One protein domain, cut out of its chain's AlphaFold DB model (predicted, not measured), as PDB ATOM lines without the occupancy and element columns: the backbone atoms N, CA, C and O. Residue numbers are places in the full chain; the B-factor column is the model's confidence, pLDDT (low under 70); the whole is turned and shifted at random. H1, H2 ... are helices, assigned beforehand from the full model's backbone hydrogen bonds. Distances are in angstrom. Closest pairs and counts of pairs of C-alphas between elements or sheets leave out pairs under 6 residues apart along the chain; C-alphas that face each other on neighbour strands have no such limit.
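Overview. This is residues 249 to 339 of the 498 residues of an uncharacterized protein of Aspergillus mulundensis (UniProt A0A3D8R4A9). A cluster of short helices surrounds H4 and H5 in the middle, with H1 and H2 toward one end of the longest axis, H7 and H8 at the other end, and H3 and H6 along one side. The long link from H6 to H7, residues 306 to 317, runs round the outside. The printed part has 91 residues with eight named helices, H1 to H8 in that order, and no named strand; the class is all helix. It is compact, with a radius of gyration of the C-alphas of 11.7 A, and spans 34 by 23 by 22 A.

Arrangement. H1, residues 249 to 258, touches H4, residues 282 to 287, closest at the C-alphas of Ala 257 and Ser 285, 4.7 A apart; they run the same way at a steep tilt of 36 degrees, only just past shallow. H1 also touches H3, residues 275 to 278, at the C-alphas of Ala 256 and Leu 275, 6.6 A apart. H2, residues 261 to 271, touches H5, residues 294 to 298, where the C-alphas of Arg 261 and Val 294 are 4.2 A apart. H3 touches H6, residues 302 to 305, with the closest C-alphas, those of Thr 276 and Ala 304, 5.8 A apart. H4 is the hub and touches four helices. Its closest C-alpha pairs are Ala 286 and Ile 295 with H5, 6.1 A, and His 284 and Pro 318 with H7, residues 318 to 321, 5.3 A. H4 only just touches H8, residues 327 to 336, with 3 pairs of C-alphas within 8 A, the closest Val 287 and Ala 329 at 5.6 A; they run opposite ways at a steep tilt of 42 degrees. H8 also touches H5, at the C-alphas of Ile 295 and Asn 332, 6.4 A apart, and H7, at those of Leu 319 and Phe 330, 5.8 A apart. Among the pairs that stay apart are H2 and H8. In H1, H4, H5 and H8 each O i to N i+4 pair is within hydrogen-bond range, in H2 6 of 7 are, and H3, H6 and H7 are too short for such a pair.

Along the chain. H1 begins at C-alpha 249 (-42.812, -52.992, -30.122) and measures 14.0 A from first to last C-alpha. H2 measures 14.9 A, H3 5.2 A, H4 8.8 A, H5 6.3 A, H6 5.2 A and H7 4.9 A. H8 measures 14.5 A and ends at C-alpha 336 (-32.692, -29.289, -34.595).

Size, cuts and confidence. The two C-alphas farthest apart are those of Asn 270 and Pro 324, 35.4 A. The printed part has no cut, and H6 to H7 is the long link. Mean pLDDT of the printed part is 90.6, and no printed residue is under 70.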
ATOM      1  N   PRO A 249     -43.159 -53.925 -29.041       90.81
ATOM      2  CA  PRO A 249     -42.812 -52.992 -30.122       90.81
ATOM      3  C   PRO A 249     -43.973 -52.101 -30.586       90.81
ATOM      4  O   PRO A 249     -43.807 -50.892 -30.706       90.81
ATOM      5  N   ALA A 250     -45.173 -52.670 -30.755       90.25
ATOM      6  CA  ALA A 250     -46.355 -51.922 -31.195       90.25
ATOM      7  C   ALA A 250     -46.755 -50.804 -30.213       90.25
ATOM      8  O   ALA A 250     -47.159 -49.713 -30.628       90.25
ATOM      9  N   ALA A 251     -46.595 -51.040 -28.908       91.94
ATOM     10  CA  ALA A 251     -46.872 -50.035 -27.890       91.94
ATOM     11  C   ALA A 251     -45.806 -48.940 -27.885       91.94
ATOM     12  O   ALA A 251     -46.138 -47.762 -27.766       91.94
ATOM     13  N   LEU A 252     -44.533 -49.298 -28.072       93.38
ATOM     14  CA  LEU A 252     -43.442 -48.331 -28.200       93.38
ATOM     15  C   LEU A 252     -43.637 -47.413 -29.413       93.38
ATOM     16  O   LEU A 252     -43.524 -46.196 -29.275       93.38
ATOM     17  N   GLU A 253     -43.997 -47.973 -30.568       91.44
ATOM     18  CA  GLU A 253     -44.336 -47.215 -31.779       91.44
ATOM     19  C   GLU A 253     -45.557 -46.313 -31.559       91.44
ATOM     20  O   GLU A 253     -45.533 -45.123 -31.889       91.44
ATOM     21  N   THR A 254     -46.606 -46.843 -30.923       91.62
ATOM     22  CA  THR A 254     -47.802 -46.068 -30.577       91.62
ATOM     23  C   THR A 254     -47.459 -44.912 -29.641       91.62
ATOM     24  O   THR A 254     -47.919 -43.790 -29.859       91.62
ATOM     25  N   LEU A 255     -46.619 -45.130 -28.621       92.12
ATOM     26  CA  LEU A 255     -46.142 -44.055 -27.755       92.12
ATOM     27  C   LEU A 255     -45.328 -43.037 -28.554       92.12
ATOM     28  O   LEU A 255     -45.623 -41.848 -28.467       92.12
ATOM     29  N   ALA A 256     -44.364 -43.472 -29.363       91.69
ATOM     30  CA  ALA A 256     -43.539 -42.586 -30.180       91.69
ATOM     31  C   ALA A 256     -44.372 -41.665 -31.086       91.69
ATOM     32  O   ALA A 256     -44.086 -40.471 -31.175       91.69
ATOM     33  N   ALA A 257     -45.441 -42.186 -31.693       89.06
ATOM     34  CA  ALA A 257     -46.354 -41.395 -32.510       89.06
ATOM     35  C   ALA A 257     -47.300 -40.514 -31.671       89.06
ATOM     36  O   ALA A 257     -47.673 -39.410 -32.074       89.06
ATOM     37  N   ALA A 258     -47.725 -40.961 -30.491       89.50
ATOM     38  CA  ALA A 258     -48.855 -40.349 -29.798       89.50
ATOM     39  C   ALA A 258     -48.489 -39.424 -28.627       89.50
ATOM     40  O   ALA A 258     -49.323 -38.604 -28.223       89.50
ATOM     41  N   VAL A 259     -47.281 -39.521 -28.063       90.19
ATOM     42  CA  VAL A 259     -46.905 -38.748 -26.871       90.19
ATOM     43  C   VAL A 259     -46.358 -37.362 -27.204       90.19
ATOM     44  O   VAL A 259     -45.635 -37.145 -28.170       90.19
ATOM     45  N   GLY A 260     -46.679 -36.390 -26.348       90.75
ATOM     46  CA  GLY A 260     -46.081 -35.059 -26.411       90.75
ATOM     47  C   GLY A 260     -44.725 -34.980 -25.710       90.75
ATOM     48  O   GLY A 260     -44.356 -35.835 -24.906       90.75
ATOM     49  N   ARG A 261     -44.023 -33.863 -25.932       91.88
ATOM     50  CA  ARG A 261     -42.689 -33.562 -25.379       91.88
ATOM     51  C   ARG A 261     -42.528 -33.864 -23.880       91.88
ATOM     52  O   ARG A 261     -41.503 -34.408 -23.474       91.88
ATOM     53  N   ARG A 262     -43.510 -33.480 -23.051       89.69
ATOM     54  CA  ARG A 262     -43.453 -33.666 -21.587       89.69
ATOM     55  C   ARG A 262     -43.427 -35.143 -21.210       89.69
ATOM     56  O   ARG A 262     -42.539 -35.554 -20.475       89.69
ATOM     57  N   LEU A 263     -44.363 -35.920 -21.752       89.06
ATOM     58  CA  LEU A 263     -44.462 -37.347 -21.467       89.06
ATOM     59  C   LEU A 263     -43.265 -38.111 -22.036       89.06
ATOM     60  O   LEU A 263     -42.687 -38.911 -21.321       89.06
ATOM     61  N   PHE A 264     -42.822 -37.786 -23.254       92.38
ATOM     62  CA  PHE A 264     -41.594 -38.346 -23.827       92.38
ATOM     63  C   PHE A 264     -40.383 -38.168 -22.899       92.38
ATOM     64  O   PHE A 264     -39.620 -39.095 -22.650       92.38
ATOM     65  N   THR A 265     -40.210 -36.954 -22.370       91.06
ATOM     66  CA  THR A 265     -39.101 -36.642 -21.460       91.06
ATOM     67  C   THR A 265     -39.234 -37.412 -20.150       91.06
ATOM     68  O   THR A 265     -38.235 -37.911 -19.635       91.06
ATOM     69  N   ALA A 266     -40.455 -37.519 -19.625       88.81
ATOM     70  CA  ALA A 266     -40.709 -38.200 -18.370       88.81
ATOM     71  C   ALA A 266     -40.533 -39.720 -18.477       88.81
ATOM     72  O   ALA A 266     -39.899 -40.285 -17.601       88.81
ATOM     73  N   LEU A 267     -40.961 -40.362 -19.572       90.50
ATOM     74  CA  LEU A 267     -40.718 -41.795 -19.806       90.50
ATOM     75  C   LEU A 267     -39.237 -42.158 -19.661       90.50
ATOM     76  O   LEU A 267     -38.893 -43.147 -19.023       90.50
ATOM     77  N   HIS A 268     -38.351 -41.311 -20.179       89.94
ATOM     78  CA  HIS A 268     -36.921 -41.522 -20.015       89.94
ATOM     79  C   HIS A 268     -36.433 -41.224 -18.590       89.94
ATOM     80  O   HIS A 268     -35.749 -42.049 -18.000       89.94
ATOM     81  N   LEU A 269     -36.738 -40.036 -18.052       88.06
ATOM     82  CA  LEU A 269     -36.171 -39.587 -16.769       88.06
ATOM     83  C   LEU A 269     -36.707 -40.365 -15.567       88.06
ATOM     84  O   LEU A 269     -35.996 -40.539 -14.584       88.06
ATOM     85  N   ASN A 270     -37.963 -40.787 -15.647       86.31
ATOM     86  CA  ASN A 270     -38.689 -41.368 -14.534       86.31
ATOM     87  C   ASN A 270     -38.796 -42.886 -14.682       86.31
ATOM     88  O   ASN A 270     -38.758 -43.593 -13.685       86.31
ATOM     89  N   ASN A 271     -38.931 -43.402 -15.907       86.12
ATOM     90  CA  ASN A 271     -39.290 -44.805 -16.144       86.12
ATOM     91  C   ASN A 271     -38.190 -45.615 -16.842       86.12
ATOM     92  O   ASN A 271     -38.460 -46.729 -17.285       86.12
ATOM     93  N   ASN A 272     -36.981 -45.052 -16.973       87.69
ATOM     94  CA  ASN A 272     -35.841 -45.631 -17.694       87.69
ATOM     95  C   ASN A 272     -36.133 -46.004 -19.164       87.69
ATOM     96  O   ASN A 272     -35.330 -46.683 -19.799       87.69
ATOM     97  N   LEU A 273     -37.242 -45.530 -19.746       91.06
ATOM     98  CA  LEU A 273     -37.656 -45.879 -21.103       91.06
ATOM     99  C   LEU A 273     -37.242 -44.797 -22.100       91.06
ATOM    100  O   LEU A 273     -37.910 -43.771 -22.253       91.06
ATOM    101  N   ASP A 274     -36.151 -45.043 -22.826       91.75
ATOM    102  CA  ASP A 274     -35.747 -44.188 -23.939       91.75
ATOM    103  C   ASP A 274     -36.328 -44.689 -25.266       91.75
ATOM    104  O   ASP A 274     -35.781 -45.578 -25.915       91.75
ATOM    105  N   LEU A 275     -37.421 -44.068 -25.715       92.88
ATOM    106  CA  LEU A 275     -38.037 -44.407 -27.002       92.88
ATOM    107  C   LEU A 275     -37.065 -44.258 -28.187       92.88
ATOM    108  O   LEU A 275     -37.251 -44.924 -29.198       92.88
ATOM    109  N   THR A 276     -36.006 -43.445 -28.074       92.69
ATOM    110  CA  THR A 276     -35.003 -43.307 -29.147       92.69
ATOM    111  C   THR A 276     -34.064 -44.503 -29.284       92.69
ATOM    112  O   THR A 276     -33.408 -44.635 -30.314       92.69
ATOM    113  N   LEU A 277     -33.963 -45.355 -28.262       90.38
ATOM    114  CA  LEU A 277     -33.175 -46.591 -28.315       90.38
ATOM    115  C   LEU A 277     -33.993 -47.777 -28.824       90.38
ATOM    116  O   LEU A 277     -33.420 -48.768 -29.271       90.38
ATOM    117  N   HIS A 278     -35.319 -47.689 -28.729       89.69
ATOM    118  CA  HIS A 278     -36.203 -48.836 -28.917       89.69
ATOM    119  C   HIS A 278     -37.174 -48.690 -30.093       89.69
ATOM    120  O   HIS A 278     -37.789 -49.676 -30.483       89.69
ATOM    121  N   VAL A 279     -37.292 -47.494 -30.680       90.94
ATOM    122  CA  VAL A 279     -38.076 -47.243 -31.896       90.94
ATOM    123  C   VAL A 279     -37.116 -46.859 -33.028       90.94
ATOM    124  O   VAL A 279     -36.572 -45.753 -32.992       90.94
ATOM    125  N   PRO A 280     -36.887 -47.740 -34.022       86.00
ATOM    126  CA  PRO A 280     -35.924 -47.492 -35.100       86.00
ATOM    127  C   PRO A 280     -36.206 -46.208 -35.895       86.00
ATOM    128  O   PRO A 280     -35.305 -45.402 -36.107       86.00
ATOM    129  N   ASP A 281     -37.474 -45.967 -36.240       86.56
ATOM    130  CA  ASP A 281     -37.909 -44.837 -37.075       86.56
ATOM    131  C   ASP A 281     -38.460 -43.667 -36.235       86.56
ATOM    132  O   ASP A 281     -39.431 -43.001 -36.603       86.56
ATOM    133  N   ILE A 282     -37.842 -43.392 -35.078       92.62
ATOM    134  CA  ILE A 282     -38.358 -42.424 -34.093       92.62
ATOM    135  C   ILE A 282     -38.610 -41.022 -34.674       92.62
ATOM    136  O   ILE A 282     -39.547 -40.335 -34.263       92.62
ATOM    137  N   TRP A 283     -37.802 -40.587 -35.646       93.75
ATOM    138  CA  TRP A 283     -37.983 -39.291 -36.299       93.75
ATOM    139  C   TRP A 283     -39.202 -39.262 -37.221       93.75
ATOM    140  O   TRP A 283     -39.918 -38.264 -37.222       93.75
ATOM    141  N   HIS A 284     -39.483 -40.341 -37.957       92.94
ATOM    142  CA  HIS A 284     -40.692 -40.450 -38.778       92.94
ATOM    143  C   HIS A 284     -41.937 -40.544 -37.898       92.94
ATOM    144  O   HIS A 284     -42.888 -39.797 -38.120       92.94
ATOM    145  N   SER A 285     -41.895 -41.329 -36.814       91.44
ATOM    146  CA  SER A 285     -42.989 -41.357 -35.829       91.44
ATOM    147  C   SER A 285     -43.269 -39.969 -35.236       91.44
ATOM    148  O   SER A 285     -44.420 -39.605 -35.004       91.44
ATOM    149  N   ALA A 286     -42.227 -39.161 -35.019       92.31
ATOM    150  CA  ALA A 286     -42.358 -37.793 -34.523       92.31
ATOM    151  C   ALA A 286     -42.951 -36.814 -35.553       92.31
ATOM    152  O   ALA A 286     -43.619 -35.854 -35.161       92.31
ATOM    153  N   VAL A 287     -42.721 -37.048 -36.849       92.50
ATOM    154  CA  VAL A 287     -43.337 -36.284 -37.947       92.50
ATOM    155  C   VAL A 287     -44.829 -36.576 -38.041       92.50
ATOM    156  O   VAL A 287     -45.626 -35.642 -38.148       92.50
ATOM    157  N   ASP A 288     -45.209 -37.845 -37.918       86.56
ATOM    158  CA  ASP A 288     -46.610 -38.278 -37.933       86.56
ATOM    159  C   ASP A 288     -47.327 -37.988 -36.604       86.56
ATOM    160  O   ASP A 288     -48.547 -38.137 -36.474       86.56
ATOM    161  N   SER A 289     -46.577 -37.529 -35.599       85.31
ATOM    162  CA  SER A 289     -47.117 -37.249 -34.283       85.31
ATOM    163  C   SER A 289     -48.093 -36.081 -34.282       85.31
ATOM    164  O   SER A 289     -47.871 -35.006 -34.849       85.31
ATOM    165  N   ARG A 290     -49.140 -36.230 -33.465       82.75
ATOM    166  CA  ARG A 290     -50.038 -35.129 -33.095       82.75
ATOM    167  C   ARG A 290     -49.313 -34.005 -32.338       82.75
ATOM    168  O   ARG A 290     -49.851 -32.903 -32.222       82.75
ATOM    169  N   TYR A 291     -48.115 -34.269 -31.815       88.69
ATOM    170  CA  TYR A 291     -47.331 -33.337 -31.013       88.69
ATOM    171  C   TYR A 291     -45.922 -33.129 -31.592       88.69
ATOM    172  O   TYR A 291     -44.946 -33.579 -30.991       88.69
ATOM    173  N   PRO A 292     -45.774 -32.346 -32.680       89.00
ATOM    174  CA  PRO A 292     -44.483 -32.121 -33.343       89.00
ATOM    175  C   PRO A 292     -43.371 -31.554 -32.446       89.00
ATOM    176  O   PRO A 292     -42.196 -31.603 -32.793       89.00
ATOM    177  N   ASP A 293     -43.704 -31.008 -31.274       92.44
ATOM    178  CA  ASP A 293     -42.718 -30.531 -30.293       92.44
ATOM    179  C   ASP A 293     -41.897 -31.667 -29.661       92.44
ATOM    180  O   ASP A 293     -40.894 -31.398 -28.995       92.44
ATOM    181  N   VAL A 294     -42.302 -32.928 -29.850       94.19
ATOM    182  CA  VAL A 294     -41.533 -34.103 -29.420       94.19
ATOM    183  C   VAL A 294     -40.169 -34.181 -30.118       94.19
ATOM    184  O   VAL A 294     -39.195 -34.571 -29.479       94.19
ATOM    185  N   ILE A 295     -40.050 -33.662 -31.347       95.38
ATOM    186  CA  ILE A 295     -38.790 -33.517 -32.106       95.38
ATOM    187  C   ILE A 295     -37.717 -32.796 -31.271       95.38
ATOM    188  O   ILE A 295     -36.556 -33.202 -31.243       95.38
ATOM    189  N   LEU A 296     -38.108 -31.768 -30.511       94.19
ATOM    190  CA  LEU A 296     -37.188 -31.013 -29.655       94.19
ATOM    191  C   LEU A 296     -36.690 -31.826 -28.450       94.19
ATOM    192  O   LEU A 296     -35.612 -31.545 -27.930       94.19
ATOM    193  N   ALA A 297     -37.476 -32.797 -27.970       93.25
ATOM    194  CA  ALA A 297     -37.033 -33.729 -26.934       93.25
ATOM    195  C   ALA A 297     -36.137 -34.829 -27.513       93.25
ATOM    196  O   ALA A 297     -35.108 -35.123 -26.909       93.25
ATOM    197  N   ILE A 298     -36.479 -35.370 -28.687       94.69
ATOM    198  CA  ILE A 298     -35.671 -36.378 -29.390       94.69
ATOM    199  C   ILE A 298     -34.268 -35.829 -29.681       94.69
ATOM    200  O   ILE A 298     -33.282 -36.494 -29.388       94.69
ATOM    201  N   ASN A 299     -34.147 -34.575 -30.134       93.94
ATOM    202  CA  ASN A 299     -32.848 -33.945 -30.418       93.94
ATOM    203  C   ASN A 299     -31.888 -33.873 -29.216       93.94
ATOM    204  O   ASN A 299     -30.676 -33.753 -29.385       93.94
ATOM    205  N   ARG A 300     -32.397 -33.945 -27.981       91.44
ATOM    206  CA  ARG A 300     -31.537 -33.969 -26.786       91.44
ATOM    207  C   ARG A 300     -30.816 -35.310 -26.609       91.44
ATOM    208  O   ARG A 300     -29.997 -35.426 -25.702       91.44
ATOM    209  N   ARG A 301     -31.122 -36.310 -27.443       89.62
ATOM    210  CA  ARG A 301     -30.565 -37.662 -27.396       89.62
ATOM    211  C   ARG A 301     -29.465 -37.820 -28.457       89.62
ATOM    212  O   ARG A 301     -29.760 -37.706 -29.649       89.62
ATOM    213  N   PRO A 302     -28.199 -38.064 -28.058       87.12
ATOM    214  CA  PRO A 302     -27.080 -38.154 -29.001       87.12
ATOM    215  C   PRO A 302     -27.256 -39.242 -30.068       87.12
ATOM    216  O   PRO A 302     -26.981 -39.006 -31.241       87.12
ATOM    217  N   ASN A 303     -27.765 -40.408 -29.666       85.69
ATOM    218  CA  ASN A 303     -28.069 -41.548 -30.531       85.69
ATOM    219  C   ASN A 303     -29.119 -41.202 -31.597       85.69
ATOM    220  O   ASN A 303     -28.908 -41.495 -32.770       85.69
ATOM    221  N   ALA A 304     -30.204 -40.516 -31.224       88.12
ATOM    222  CA  ALA A 304     -31.223 -40.103 -32.187       88.12
ATOM    223  C   ALA A 304     -30.672 -39.076 -33.181       88.12
ATOM    224  O   ALA A 304     -30.954 -39.134 -34.375       88.12
ATOM    225  N   ARG A 305     -29.854 -38.130 -32.712       87.19
ATOM    226  CA  ARG A 305     -29.301 -37.076 -33.570       87.19
ATOM    227  C   ARG A 305     -28.419 -37.623 -34.692       87.19
ATOM    228  O   ARG A 305     -28.442 -37.068 -35.786       87.19
ATOM    229  N   ALA A 306     -27.689 -38.711 -34.447       84.94
ATOM    230  CA  ALA A 306     -26.854 -39.355 -35.463       84.94
ATOM    231  C   ALA A 306     -27.658 -39.898 -36.661       84.94
ATOM    232  O   ALA A 306     -27.086 -40.119 -37.725       84.94
ATOM    233  N   ILE A 307     -28.971 -40.094 -36.495       88.19
ATOM    234  CA  ILE A 307     -29.847 -40.721 -37.487       88.19
ATOM    235  C   ILE A 307     -30.953 -39.793 -38.017       88.19
ATOM    236  O   ILE A 307     -31.869 -40.261 -38.682       88.19
ATOM    237  N   ILE A 308     -30.882 -38.480 -37.756       91.19
ATOM    238  CA  ILE A 308     -31.946 -37.522 -38.122       91.19
ATOM    239  C   ILE A 308     -32.253 -37.461 -39.626       91.19
ATOM    240  O   ILE A 308     -33.397 -37.227 -40.004       91.19
ATOM    241  N   ASP A 309     -31.257 -37.713 -40.473       89.75
ATOM    242  CA  ASP A 309     -31.400 -37.697 -41.934       89.75
ATOM    243  C   ASP A 309     -31.495 -39.108 -42.539       89.75
ATOM    244  O   ASP A 309     -31.500 -39.264 -43.765       89.75
ATOM    245  N   GLN A 310     -31.561 -40.156 -41.703       88.56
ATOM    246  CA  GLN A 310     -31.742 -41.520 -42.195       88.56
ATOM    247  C   GLN A 310     -33.103 -41.670 -42.869       88.56
ATOM    248  O   GLN A 310     -34.116 -41.115 -42.445       88.56
ATOM    249  N   ARG A 311     -33.114 -42.418 -43.970       86.81
ATOM    250  CA  ARG A 311     -34.324 -42.653 -44.752       86.81
ATOM    251  C   ARG A 311     -35.136 -43.761 -44.092       86.81
ATOM    252  O   ARG A 311     -34.590 -44.829 -43.839       86.81
ATOM    253  N   GLY A 312     -36.418 -43.500 -43.852       82.50
ATOM    254  CA  GLY A 312     -37.343 -44.492 -43.296       82.50
ATOM    255  C   GLY A 312     -37.871 -45.452 -44.363       82.50
ATOM    256  O   GLY A 312     -37.398 -45.459 -45.504       82.50
ATOM    257  N   ALA A 313     -38.923 -46.206 -44.032       78.44
ATOM    258  CA  ALA A 313     -39.544 -47.197 -44.922       78.44
ATOM    259  C   ALA A 313     -39.963 -46.656 -46.308       78.44
ATOM    260  O   ALA A 313     -39.930 -47.380 -47.300       78.44
ATOM    261  N   GLN A 314     -40.317 -45.370 -46.405       79.56
ATOM    262  CA  GLN A 314     -40.674 -44.709 -47.671       79.56
ATOM    263  C   GLN A 314     -39.458 -44.208 -48.472       79.56
ATOM    264  O   GLN A 314     -39.617 -43.481 -49.451       79.56
ATOM    265  N   ASN A 315     -38.236 -44.565 -48.064       84.56
ATOM    266  CA  ASN A 315     -36.981 -44.104 -48.660       84.56
ATOM    267  C   ASN A 315     -36.844 -42.563 -48.692       84.56
ATOM    268  O   ASN A 315     -36.157 -42.004 -49.550       84.56
ATOM    269  N   ALA A 316     -37.485 -41.877 -47.741       87.31
ATOM    270  CA  ALA A 316     -37.459 -40.426 -47.580       87.31
ATOM    271  C   ALA A 316     -36.933 -40.053 -46.177       87.31
ATOM    272  O   ALA A 316     -37.296 -40.716 -45.197       87.31
ATOM    273  N   PRO A 317     -36.076 -39.022 -46.049       91.75
ATOM    274  CA  PRO A 317     -35.695 -38.468 -44.751       91.75
ATOM    275  C   PRO A 317     -36.903 -37.841 -44.028       91.75
ATOM    276  O   PRO A 317     -37.807 -37.340 -44.703       91.75
ATOM    277  N   PRO A 318     -36.899 -37.760 -42.684       94.38
ATOM    278  CA  PRO A 318     -37.998 -37.184 -41.902       94.38
ATOM    279  C   PRO A 318     -38.408 -35.777 -42.355       94.38
ATOM    280  O   PRO A 318     -39.592 -35.449 -42.393       94.38
ATOM    281  N   LEU A 319     -37.436 -34.946 -42.752       94.88
ATOM    282  CA  LEU A 319     -37.697 -33.589 -43.236       94.88
ATOM    283  C   LEU A 319     -38.524 -33.581 -44.530       94.88
ATOM    284  O   LEU A 319     -39.404 -32.737 -44.687       94.88
ATOM    285  N   GLN A 320     -38.282 -34.540 -45.427       92.56
ATOM    286  CA  GLN A 320     -39.077 -34.719 -46.642       92.56
ATOM    287  C   GLN A 320     -40.457 -35.296 -46.316       92.56
ATOM    288  O   GLN A 320     -41.439 -34.814 -46.862       92.56
ATOM    289  N   THR A 321     -40.553 -36.256 -45.389       92.94
ATOM    290  CA  THR A 321     -41.840 -36.822 -44.941       92.94
ATOM    291  C   THR A 321     -42.754 -35.770 -44.307       92.94
ATOM    292  O   THR A 321     -43.965 -35.812 -44.491       92.94
ATOM    293  N   ALA A 322     -42.197 -34.783 -43.596       93.56
ATOM    294  CA  ALA A 322     -42.991 -33.698 -43.016       93.56
ATOM    295  C   ALA A 322     -43.629 -32.784 -44.078       93.56
ATOM    296  O   ALA A 322     -44.614 -32.097 -43.793       93.56
ATOM    297  N   PHE A 323     -43.073 -32.753 -45.289       92.12
ATOM    298  CA  PHE A 323     -43.606 -31.997 -46.412       92.12
ATOM    299  C   PHE A 323     -44.632 -32.828 -47.200       92.12
ATOM    300  O   PHE A 323     -44.368 -33.986 -47.503       92.12
ATOM    301  N   PRO A 324     -45.766 -32.245 -47.634       90.06
ATOM    302  CA  PRO A 324     -46.210 -30.858 -47.459       90.06
ATOM    303  C   PRO A 324     -47.210 -30.664 -46.301       90.06
ATOM    304  O   PRO A 324     -47.845 -29.608 -46.223       90.06
ATOM    305  N   ASP A 325     -47.383 -31.663 -45.435       90.06
ATOM    306  CA  ASP A 325     -48.573 -31.764 -44.582       90.06
ATOM    307  C   ASP A 325     -48.360 -31.274 -43.140       90.06
ATOM    308  O   ASP A 325     -49.286 -30.738 -42.527       90.06
ATOM    309  N   ASN A 326     -47.140 -31.362 -42.596       93.25
ATOM    310  CA  ASN A 326     -46.842 -30.994 -41.208       93.25
ATOM    311  C   ASN A 326     -45.808 -29.859 -41.084       93.25
ATOM    312  O   ASN A 326     -44.635 -30.071 -40.769       93.25
ATOM    313  N   TRP A 327     -46.270 -28.616 -41.280       93.50
ATOM    314  CA  TRP A 327     -45.421 -27.411 -41.238       93.50
ATOM    315  C   TRP A 327     -44.622 -27.282 -39.941       93.50
ATOM    316  O   TRP A 327     -43.449 -26.920 -39.945       93.50
ATOM    317  N   LYS A 328     -45.262 -27.595 -38.814       94.88
ATOM    318  CA  LYS A 328     -44.639 -27.462 -37.499       94.88
ATOM    319  C   LYS A 328     -43.523 -28.490 -37.305       94.88
ATOM    320  O   LYS A 328     -42.465 -28.129 -36.799       94.88
ATOM    321  N   ALA A 329     -43.739 -29.742 -37.718       95.50
ATOM    322  CA  ALA A 329     -42.693 -30.765 -37.682       95.50
ATOM    323  C   ALA A 329     -41.509 -30.382 -38.573       95.50
ATOM    324  O   ALA A 329     -40.368 -30.492 -38.138       95.50
ATOM    325  N   PHE A 330     -41.780 -29.852 -39.766       96.06
ATOM    326  CA  PHE A 330     -40.753 -29.384 -40.693       96.06
ATOM    327  C   PHE A 330     -39.861 -28.291 -40.092       96.06
ATOM    328  O   PHE A 330     -38.644 -28.454 -40.038       96.06
ATOM    329  N   CYS A 331     -40.450 -27.218 -39.552       95.56
ATOM    330  CA  CYS A 331     -39.689 -26.167 -38.867       95.56
ATOM    331  C   CYS A 331     -38.913 -26.714 -37.658       95.56
ATOM    332  O   CYS A 331     -37.752 -26.360 -37.451       95.56
ATOM    333  N   ASN A 332     -39.526 -27.603 -36.869       96.00
ATOM    334  CA  ASN A 332     -38.854 -28.203 -35.721       96.00
ATOM    335  C   ASN A 332     -37.643 -29.045 -36.162       96.00
ATOM    336  O   ASN A 332     -36.584 -28.894 -35.560       96.00
ATOM    337  N   LEU A 333     -37.762 -29.861 -37.217       96.25
ATOM    338  CA  LEU A 333     -36.660 -30.648 -37.790       96.25
ATOM    339  C   LEU A 333     -35.506 -29.758 -38.265       96.25
ATOM    340  O   LEU A 333     -34.354 -30.001 -37.907       96.25
ATOM    341  N   LEU A 334     -35.807 -28.680 -38.992       94.75
ATOM    342  CA  LEU A 334     -34.800 -27.700 -39.410       94.75
ATOM    343  C   LEU A 334     -34.088 -27.065 -38.208       94.75
ATOM    344  O   LEU A 334     -32.858 -26.989 -38.176       94.75
ATOM    345  N   SER A 335     -34.844 -26.685 -37.172       93.12
ATOM    346  CA  SER A 335     -34.287 -26.060 -35.965       93.12
ATOM    347  C   SER A 335     -33.329 -26.978 -35.198       93.12
ATOM    348  O   SER A 335     -32.358 -26.507 -34.603       93.12
ATOM    349  N   VAL A 336     -33.561 -28.294 -35.239       93.00
ATOM    350  CA  VAL A 336     -32.692 -29.289 -34.595       93.00
ATOM    351  C   VAL A 336     -31.552 -29.761 -35.501       93.00
ATOM    352  O   VAL A 336     -30.625 -30.424 -35.038       93.00
ATOM    353  N   GLY A 337     -31.546 -29.323 -36.761       90.56
ATOM    354  CA  GLY A 337     -30.446 -29.512 -37.694       90.56
ATOM    355  C   GLY A 337     -30.597 -30.665 -38.671       90.56
ATOM    356  O   GLY A 337     -29.561 -31.175 -39.088       90.56
ATOM    357  N   ALA A 338     -31.827 -31.042 -39.028       92.62
ATOM    358  CA  ALA A 338     -32.073 -31.869 -40.207       92.62
ATOM    359  C   ALA A 338     -31.505 -31.192 -41.468       92.62
ATOM    360  O   ALA A 338     -31.486 -29.958 -41.568       92.62
ATOM    361  N   ASP A 339     -31.040 -31.989 -42.426       89.94
ATOM    362  CA  ASP A 339     -30.339 -31.497 -43.607       89.94
ATOM    363  C   ASP A 339     -31.300 -30.832 -44.606       89.94
ATOM    364  O   ASP A 339     -31.968 -31.471 -45.427       89.94
TER     365      ASP A 339